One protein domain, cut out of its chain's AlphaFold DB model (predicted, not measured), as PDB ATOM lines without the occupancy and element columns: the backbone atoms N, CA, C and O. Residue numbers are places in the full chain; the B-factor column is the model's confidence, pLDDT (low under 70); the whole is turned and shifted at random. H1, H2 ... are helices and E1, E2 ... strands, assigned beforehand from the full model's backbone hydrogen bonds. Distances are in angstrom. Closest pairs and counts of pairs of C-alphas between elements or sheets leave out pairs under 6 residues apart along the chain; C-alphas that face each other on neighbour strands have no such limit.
ATOM      1  N   LYS A   3      96.689  91.221  92.330       92.50
ATOM      2  CA  LYS A   3      97.775  90.231  92.287       92.50
ATOM      3  C   LYS A   3      99.003  90.742  93.034       92.50
ATOM      4  O   LYS A   3      99.660  91.681  92.594       92.50
ATOM      5  N   GLN A   4      99.359  90.055  94.122       91.62
ATOM      6  CA  GLN A   4     100.606  90.297  94.850       91.62
ATOM      7  C   GLN A   4     101.745  89.385  94.388       91.62
ATOM      8  O   GLN A   4     101.636  88.144  94.396       91.62
ATOM      9  N   TYR A   5     102.870  90.015  94.045       86.94
ATOM     10  CA  TYR A   5     104.129  89.366  93.698       86.94
ATOM     11  C   TYR A   5     105.007  89.266  94.954       86.94
ATOM     12  O   TYR A   5     105.807  90.144  95.268       86.94
ATOM     13  N   ALA A   6     104.819  88.185  95.713       76.94
ATOM     14  CA  ALA A   6     105.580  87.905  96.930       76.94
ATOM     15  C   ALA A   6     106.869  87.113  96.642       76.94
ATOM     16  O   ALA A   6     106.895  86.277  95.735       76.94
ATOM     17  N   LYS A   7     107.908  87.314  97.468       64.38
ATOM     18  CA  LYS A   7     109.178  86.562  97.397       64.38
ATOM     19  C   LYS A   7     108.982  85.054  97.624       64.38
ATOM     20  O   LYS A   7     109.630  84.258  96.957       64.38
ATOM     21  N   THR A   8     108.021  84.649  98.459       57.94
ATOM     22  CA  THR A   8     107.662  83.235  98.702       57.94
ATOM     23  C   THR A   8     107.160  82.521  97.443       57.94
ATOM     24  O   THR A   8     107.467  81.353  97.218       57.94
ATOM     25  N   LYS A   9     106.482  83.238  96.534       58.88
ATOM     26  CA  LYS A   9     106.120  82.711  95.205       58.88
ATOM     27  C   LYS A   9     107.344  82.524  94.295       58.88
ATOM     28  O   LYS A   9     107.209  81.867  93.270       58.88
ATOM     29  N   GLY A  10     108.509  83.073  94.648       60.88
ATOM     30  CA  GLY A  10     109.797  82.861  93.983       60.88
ATOM     31  C   GLY A  10     110.324  81.431  94.131       60.88
ATOM     32  O   GLY A  10     110.817  80.870  93.159       60.88
ATOM     33  N   VAL A  11     110.107  80.795  95.290       65.38
ATOM     34  CA  VAL A  11     110.509  79.395  95.553       65.38
ATOM     35  C   VAL A  11     109.851  78.437  94.557       65.38
ATOM     36  O   VAL A  11     110.505  77.565  93.990       65.38
ATOM     37  N   LYS A  12     108.571  78.667  94.236       69.88
ATOM     38  CA  LYS A  12     107.862  77.927  93.183       69.88
ATOM     39  C   LYS A  12     108.551  78.033  91.821       69.88
ATOM     40  O   LYS A  12     108.579  77.053  91.083       69.88
ATOM     41  N   TRP A  13     109.051  79.212  91.452       71.06
ATOM     42  CA  TRP A  13     109.723  79.399  90.164       71.06
ATOM     43  C   TRP A  13     111.109  78.775  90.150       71.06
ATOM     44  O   TRP A  13     111.490  78.223  89.128       71.06
ATOM     45  N   ALA A  14     111.821  78.788  91.278       66.69
ATOM     46  CA  ALA A  14     113.071  78.051  91.422       66.69
ATOM     47  C   ALA A  14     112.848  76.537  91.250       66.69
ATOM     48  O   ALA A  14     113.515  75.916  90.430       66.69
ATOM     49  N   ALA A  15     111.838  75.962  91.912       69.88
ATOM     50  CA  ALA A  15     111.476  74.553  91.730       69.88
ATOM     51  C   ALA A  15     111.059  74.243  90.281       69.88
ATOM     52  O   ALA A  15     111.457  73.229  89.708       69.88
ATOM     53  N   LEU A  16     110.295  75.143  89.652       71.25
ATOM     54  CA  LEU A  16     109.916  74.982  88.253       71.25
ATOM     55  C   LEU A  16     111.131  75.089  87.320       71.25
ATOM     56  O   LEU A  16     111.182  74.351  86.348       71.25
ATOM     57  N   ASN A  17     112.117  75.938  87.619       74.38
ATOM     58  CA  ASN A  17     113.378  76.024  86.874       74.38
ATOM     59  C   ASN A  17     114.200  74.743  86.971       74.38
ATOM     60  O   ASN A  17     114.814  74.366  85.984       74.38
ATOM     61  N   VAL A  18     114.198  74.062  88.119       66.38
ATOM     62  CA  VAL A  18     114.855  72.753  88.254       66.38
ATOM     63  C   VAL A  18     114.165  71.724  87.354       66.38
ATOM     64  O   VAL A  18     114.825  71.078  86.542       66.38
ATOM     65  N   TRP A  19     112.830  71.640  87.419       63.03
ATOM     66  CA  TRP A  19     112.038  70.723  86.587       63.03
ATOM     67  C   TRP A  19     112.180  71.035  85.086       63.03
ATOM     68  O   TRP A  19     112.360  70.144  84.264       63.03
ATOM     69  N   THR A  20     112.135  72.307  84.707       62.97
ATOM     70  CA  THR A  20     112.132  72.746  83.299       62.97
ATOM     71  C   THR A  20     113.507  73.167  82.788       62.97
ATOM     72  O   THR A  20     113.599  73.772  81.720       62.97
ATOM     73  N   SER A  21     114.573  72.830  83.524       56.16
ATOM     74  CA  SER A  21     115.961  73.269  83.295       56.16
ATOM     75  C   SER A  21     116.465  73.031  81.871       56.16
ATOM     76  O   SER A  21     117.315  73.779  81.394       56.16
ATOM     77  N   GLN A  22     115.893  72.043  81.185       57.97
ATOM     78  CA  GLN A  22     116.211  71.651  79.812       57.97
ATOM     79  C   GLN A  22     115.497  72.492  78.729       57.97
ATOM     80  O   GLN A  22     115.867  72.398  77.565       57.97
ATOM     81  N   GLY A  23     114.466  73.282  79.071       56.81
ATOM     82  CA  GLY A  23     113.603  73.971  78.094       56.81
ATOM     83  C   GLY A  23     113.348  75.463  78.343       56.81
ATOM     84  O   GLY A  23     113.212  76.217  77.382       56.81
ATOM     85  N   ARG A  24     113.289  75.936  79.601       69.19
ATOM     86  CA  ARG A  24     113.130  77.376  79.903       69.19
ATOM     87  C   ARG A  24     113.589  77.730  81.318       69.19
ATOM     88  O   ARG A  24     113.341  76.997  82.266       69.19
ATOM     89  N   ARG A  25     114.172  78.926  81.483       75.56
ATOM     90  CA  ARG A  25     114.387  79.556  82.798       75.56
ATOM     91  C   ARG A  25     113.338  80.641  83.051       75.56
ATOM     92  O   ARG A  25     113.307  81.668  82.378       75.56
ATOM     93  N   PHE A  26     112.490  80.419  84.041       79.81
ATOM     94  CA  PHE A  26     111.527  81.371  84.573       79.81
ATOM     95  C   PHE A  26     112.206  82.478  85.368       79.81
ATOM     96  O   PHE A  26     113.119  82.247  86.168       79.81
ATOM     97  N   LYS A  27     111.698  83.696  85.181       84.31
ATOM     98  CA  LYS A  27     112.098  84.871  85.948       84.31
ATOM     99  C   LYS A  27     111.511  84.755  87.347       84.31
ATOM    100  O   LYS A  27     110.314  84.516  87.490       84.31
ATOM    101  N   VAL A  28     112.356  84.900  88.364       83.44
ATOM    102  CA  VAL A  28     111.981  84.696  89.773       83.44
ATOM    103  C   VAL A  28     111.694  86.023  90.474       83.44
ATOM    104  O   VAL A  28     110.800  86.075  91.323       83.44
ATOM    105  N   ASP A  29     112.408  87.089  90.092       89.06
ATOM    106  CA  ASP A  29     112.323  88.386  90.760       89.06
ATOM    107  C   ASP A  29     110.883  88.950  90.742       89.06
ATOM    108  O   ASP A  29     110.266  89.057  89.671       89.06
ATOM    109  N   PRO A  30     110.307  89.284  91.913       89.56
ATOM    110  CA  PRO A  30     108.927  89.744  91.992       89.56
ATOM    111  C   PRO A  30     108.648  91.069  91.279       89.56
ATOM    112  O   PRO A  30     107.572  91.208  90.697       89.56
ATOM    113  N   LEU A  31     109.576  92.031  91.330       91.69
ATOM    114  CA  LEU A  31     109.391  93.340  90.697       91.69
ATOM    115  C   LEU A  31     109.530  93.232  89.183       91.69
ATOM    116  O   LEU A  31     108.708  93.793  88.461       91.69
ATOM    117  N   PHE A  32     110.488  92.436  88.709       92.12
ATOM    118  CA  PHE A  32     110.625  92.092  87.304       92.12
ATOM    119  C   PHE A  32     109.329  91.478  86.785       92.12
ATOM    120  O   PHE A  32     108.780  91.965  85.809       92.12
ATOM    121  N   ARG A  33     108.793  90.449  87.450       94.38
ATOM    122  CA  ARG A  33     107.548  89.787  87.024       94.38
ATOM    123  C   ARG A  33     106.343  90.723  87.013       94.38
ATOM    124  O   ARG A  33     105.529  90.638  86.099       94.38
ATOM    125  N   LEU A  34     106.230  91.603  88.008       96.19
ATOM    126  CA  LEU A  34     105.187  92.627  88.046       96.19
ATOM    127  C   LEU A  34     105.315  93.571  86.850       96.19
ATOM    128  O   LEU A  34     104.349  93.751  86.112       96.19
ATOM    129  N   GLY A  35     106.505  94.142  86.643       96.69
ATOM    130  CA  GLY A  35     106.772  95.043  85.525       96.69
ATOM    131  C   GLY A  35     106.593  94.354  84.172       96.69
ATOM    132  O   GLY A  35     106.089  94.963  83.233       96.69
ATOM    133  N   ASN A  36     106.945  93.070  84.086       96.94
ATOM    134  CA  ASN A  36     106.795  92.262  82.886       96.94
ATOM    135  C   ASN A  36     105.318  92.037  82.553       96.94
ATOM    136  O   ASN A  36     104.925  92.276  81.419       96.94
ATOM    137  N   GLU A  37     104.480  91.671  83.532       97.75
ATOM    138  CA  GLU A  37     103.035  91.541  83.303       97.75
ATOM    139  C   GLU A  37     102.400  92.885  82.934       97.75
ATOM    140  O   GLU A  37     101.633  92.945  81.979       97.75
ATOM    141  N   TYR A  38     102.772  93.976  83.614       98.19
ATOM    142  CA  TYR A  38     102.307  95.324  83.266       98.19
ATOM    143  C   TYR A  38     102.594  95.669  81.793       98.19
ATOM    144  O   TYR A  38     101.696  96.099  81.067       98.19
ATOM    145  N   LYS A  39     103.833  95.444  81.333       98.38
ATOM    146  CA  LYS A  39     104.231  95.694  79.939       98.38
ATOM    147  C   LYS A  39     103.524  94.743  78.972       98.38
ATOM    148  O   LYS A  39     103.003  95.193  77.958       98.38
ATOM    149  N   ALA A  40     103.466  93.454  79.299       98.50
ATOM    150  CA  ALA A  40     102.914  92.421  78.430       98.50
ATOM    151  C   ALA A  40     101.411  92.603  78.191       98.50
ATOM    152  O   ALA A  40     100.957  92.466  77.062       98.50
ATOM    153  N   LEU A  41     100.639  92.990  79.215       98.56
ATOM    154  CA  LEU A  41      99.208  93.259  79.046       98.56
ATOM    155  C   LEU A  41      98.955  94.393  78.042       98.56
ATOM    156  O   LEU A  41      98.044  94.300  77.221       98.56
ATOM    157  N   ARG A  42      99.766  95.458  78.087       98.50
ATOM    158  CA  ARG A  42      99.679  96.572  77.130       98.50
ATOM    159  C   ARG A  42     100.147  96.159  75.740       98.50
ATOM    160  O   ARG A  42      99.503  96.504  74.762       98.50
ATOM    161  N   TYR A  43     101.229  95.396  75.672       98.62
ATOM    162  CA  TYR A  43     101.791  94.902  74.423       98.62
ATOM    163  C   TYR A  43     100.813  94.020  73.646       98.62
ATOM    164  O   TYR A  43     100.514  94.303  72.495       98.62
ATOM    165  N   ILE A  44     100.236  93.014  74.309       98.56
ATOM    166  CA  ILE A  44      99.228  92.121  73.721       98.56
ATOM    167  C   ILE A  44      98.011  92.924  73.233       98.56
ATOM    168  O   ILE A  44      97.490  92.644  72.159       98.56
ATOM    169  N   ARG A  45      97.605  93.973  73.966       98.00
ATOM    170  CA  ARG A  45      96.539  94.885  73.524       98.00
ATOM    171  C   ARG A  45      96.889  95.635  72.242       98.00
ATOM    172  O   ARG A  45      96.039  95.766  71.371       98.00
ATOM    173  N   ASN A  46      98.135  96.083  72.105       97.94
ATOM    174  CA  ASN A  46      98.607  96.744  70.886       97.94
ATOM    175  C   ASN A  46      98.662  95.792  69.678       97.94
ATOM    176  O   ASN A  46      98.566  96.263  68.553       97.94
ATOM    177  N   LEU A  47      98.755  94.476  69.901       97.38
ATOM    178  CA  LEU A  47      98.604  93.455  68.855       97.38
ATOM    179  C   LEU A  47      97.133  93.196  68.464       97.38
ATOM    180  O   LEU A  47      96.856  92.281  67.697       97.38
ATOM    181  N   GLY A  48      96.173  93.953  69.012       97.94
ATOM    182  CA  GLY A  48      94.740  93.784  68.747       97.94
ATOM    183  C   GLY A  48      94.063  92.685  69.574       97.94
ATOM    184  O   GLY A  48      92.904  92.355  69.334       97.94
ATOM    185  N   LEU A  49      94.761  92.113  70.560       98.38
ATOM    186  CA  LEU A  49      94.248  91.042  71.415       98.38
ATOM    187  C   LEU A  49      93.750  91.583  72.759       98.38
ATOM    188  O   LEU A  49      94.192  92.621  73.244       98.38
ATOM    189  N   ASN A  50      92.844  90.865  73.421       98.50
ATOM    190  CA  ASN A  50      92.220  91.395  74.632       98.50
ATOM    191  C   ASN A  50      93.013  91.040  75.891       98.50
ATOM    192  O   ASN A  50      93.431  89.901  76.113       98.50
ATOM    193  N   THR A  51      93.169  92.028  76.765       98.56
ATOM    194  CA  THR A  51      93.761  91.886  78.096       98.56
ATOM    195  C   THR A  51      92.992  92.745  79.096       98.56
ATOM    196  O   THR A  51      92.468  93.797  78.712       98.56
ATOM    197  N   PRO A  52      92.942  92.354  80.382       98.25
ATOM    198  CA  PRO A  52      92.346  93.180  81.424       98.25
ATOM    199  C   PRO A  52      92.926  94.593  81.453       98.25
ATOM    200  O   PRO A  52      94.147  94.777  81.328       98.25
ATOM    201  N   THR A  53      92.064  95.583  81.671       97.88
ATOM    202  CA  THR A  53      92.500  96.954  81.961       97.88
ATOM    203  C   THR A  53      93.349  96.967  83.229       97.88
ATOM    204  O   THR A  53      93.097  96.215  84.174       97.88
ATOM    205  N   ILE A  54      94.408  97.774  83.230       98.31
ATOM    206  CA  ILE A  54      95.259  97.963  84.405       98.31
ATOM    207  C   ILE A  54      94.685  99.142  85.186       98.31
ATOM    208  O   ILE A  54      94.739 100.265  84.702       98.31
ATOM    209  N   GLU A  55      94.171  98.877  86.384       98.06
ATOM    210  CA  GLU A  55      93.540  99.886  87.246       98.06
ATOM    211  C   GLU A  55      94.575 100.608  88.113       98.06
ATOM    212  O   GLU A  55      94.496 101.807  88.353       98.06
ATOM    213  N   SER A  56      95.567  99.869  88.624       97.50
ATOM    214  CA  SER A  56      96.591 100.443  89.496       97.50
ATOM    215  C   SER A  56      97.838  99.568  89.595       97.50
ATOM    216  O   SER A  56      97.790  98.340  89.465       97.50
ATOM    217  N   VAL A  57      98.968 100.211  89.889       97.25
ATOM    218  CA  VAL A  57     100.238  99.566  90.226       97.25
ATOM    219  C   VAL A  57     100.764 100.172  91.521       97.25
ATOM    220  O   VAL A  57     101.026 101.368  91.592       97.25
ATOM    221  N   ILE A  58     100.974  99.339  92.541       95.38
ATOM    222  CA  ILE A  58     101.486  99.778  93.847       95.38
ATOM    223  C   ILE A  58     102.848  99.122  94.063       95.38
ATOM    224  O   ILE A  58     102.947  98.019  94.613       95.38
ATOM    225  N   LEU A  59     103.910  99.792  93.610       93.12
ATOM    226  CA  LEU A  59     105.273  99.245  93.592       93.12
ATOM    227  C   LEU A  59     105.782  98.878  94.991       93.12
ATOM    228  O   LEU A  59     106.279  97.767  95.178       93.12
ATOM    229  N   GLY A  60     105.562  99.744  95.990       91.00
ATOM    230  CA  GLY A  60     105.971  99.492  97.379       91.00
ATOM    231  C   GLY A  60     105.363  98.216  97.978       91.00
ATOM    232  O   GLY A  60     105.984  97.560  98.809       91.00
ATOM    233  N   LYS A  61     104.184  97.800  97.493       92.44
ATOM    234  CA  LYS A  61     103.498  96.563  97.911       92.44
ATOM    235  C   LYS A  61     103.618  95.422  96.894       92.44
ATOM    236  O   LYS A  61     103.140  94.316  97.156       92.44
ATOM    237  N   ARG A  62     104.260  95.666  95.744       94.81
ATOM    238  CA  ARG A  62     104.358  94.745  94.598       94.81
ATOM    239  C   ARG A  62     102.986  94.221  94.160       94.81
ATOM    240  O   ARG A  62     102.806  93.014  93.962       94.81
ATOM    241  N   LEU A  63     102.021  95.133  94.051       96.25
ATOM    242  CA  LEU A  63     100.657  94.836  93.619       96.25
ATOM    243  C   LEU A  63     100.423  95.331  92.194       96.25
ATOM    244  O   LEU A  63     100.747  96.473  91.869       96.25
ATOM    245  N   LEU A  64      99.812  94.471  91.385       97.62
ATOM    246  CA  LEU A  64      99.173  94.834  90.125       97.62
ATOM    247  C   LEU A  64      97.666  94.632  90.296       97.62
ATOM    248  O   LEU A  64      97.230  93.530  90.653       97.62
ATOM    249  N   VAL A  65      96.894  95.692  90.074       97.88
ATOM    250  CA  VAL A  65      95.431  95.672  90.106       97.88
ATOM    251  C   VAL A  65      94.925  95.787  88.677       97.88
ATOM    252  O   VAL A  65      95.278  96.721  87.961       97.88
ATOM    253  N   THR A  66      94.115  94.821  88.260       98.25
ATOM    254  CA  THR A  66      93.505  94.793  86.927       98.25
ATOM    255  C   THR A  66      91.997  94.636  87.027       98.25
ATOM    256  O   THR A  66      91.495  94.158  88.052       98.25
ATOM    257  N   GLU A  67      91.287  94.921  85.942       97.94
ATOM    258  CA  GLU A  67      89.891  94.531  85.756       97.94
ATOM    259  C   GLU A  67      89.699  93.044  86.122       97.94
ATOM    260  O   GLU A  67      90.577  92.192  85.909       97.94
TER     261      GLU A  67
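Overview. This is residues 3 to 67 of the 216 residues of an uncharacterized protein of Nitrososphaeraceae archaeon (UniProt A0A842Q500). The model is a wide V: one arm is the long helix H2 packed beside the strand hairpin E1 and E2, and the other is the helix H1, whose beginning comes near the beginning of H2 and which keeps clear of the strands. Residues 3 to 4, before H1, pair with residues 63 to 64 of E2 and add a short third run to the hairpin. The printed part has 65 residues, with two named helices and two named strands in the order H1, H2, E1, E2; the sheet, order E1 - E2, is antiparallel, and the class is mixed, helices and strands. The whole is loose, with a radius of gyration of the C-alphas of 13.4 A, and flat, with spans of 33 by 29 by 15 A.

Arrangement. E1, residues 54 to 58, and E2, residues 63 to 66, form a hairpin of antiparallel neighbours, with 170 degrees between their directions. N 58 and O 63 are 3.0 A apart, and N 65 and O 56 are 2.9 A apart, both within hydrogen-bond range. The C-alphas of Val 57 and Leu 64 face each other at 4.9 A. Residues 3 to 4 pair with residues 63 to 64 of E2, antiparallel. H2, residues 30 to 46, comes nearest to E2 at the C-alphas of Leu 34 and Leu 64, 6.7 A apart, and nearest to E1 at those of Tyr 38 and Ile 54, 7.6 A apart. H1, residues 8 to 19, is close to H2 but not clearly touching: the closest C-alphas, of Gly 10 and Pro 30, are 7.2 A apart. The lines of the two helices are about perpendicular, at 77 degrees. H1 is apart from E1 and from E2. Of the O i to N i+4 pairs, 6 of 8 in H1 and 12 of 13 in H2 are within hydrogen-bond range.

Along the chain. E1 runs 11.5 A from Ile 54 to Ile 58, and E2 runs 9.8 A from Leu 63 to Thr 66, with its last C-alpha at (93.505, 94.793, 86.927). H2 measures 24.5 A from Pro 30, C-alpha at (108.927, 89.744, 91.992), to Asn 46. H1 measures 18.0 A from Thr 8, C-alpha at (107.662, 83.235, 98.702), to Trp 19.

Size, cuts and confidence. The two C-alphas farthest apart, of Gln 22 and Glu 55, are 37.0 A apart. The printed part has no cut. The link from E1 to E2 is tight; those from H1 to H2, 10 residues, and from H2 to E1, 7 residues, are short. The mean pLDDT of the printed part is 86.1; residues 7 to 12, 14 to 15 and 18 to 24 are under 70, and the mean of H1 is 66.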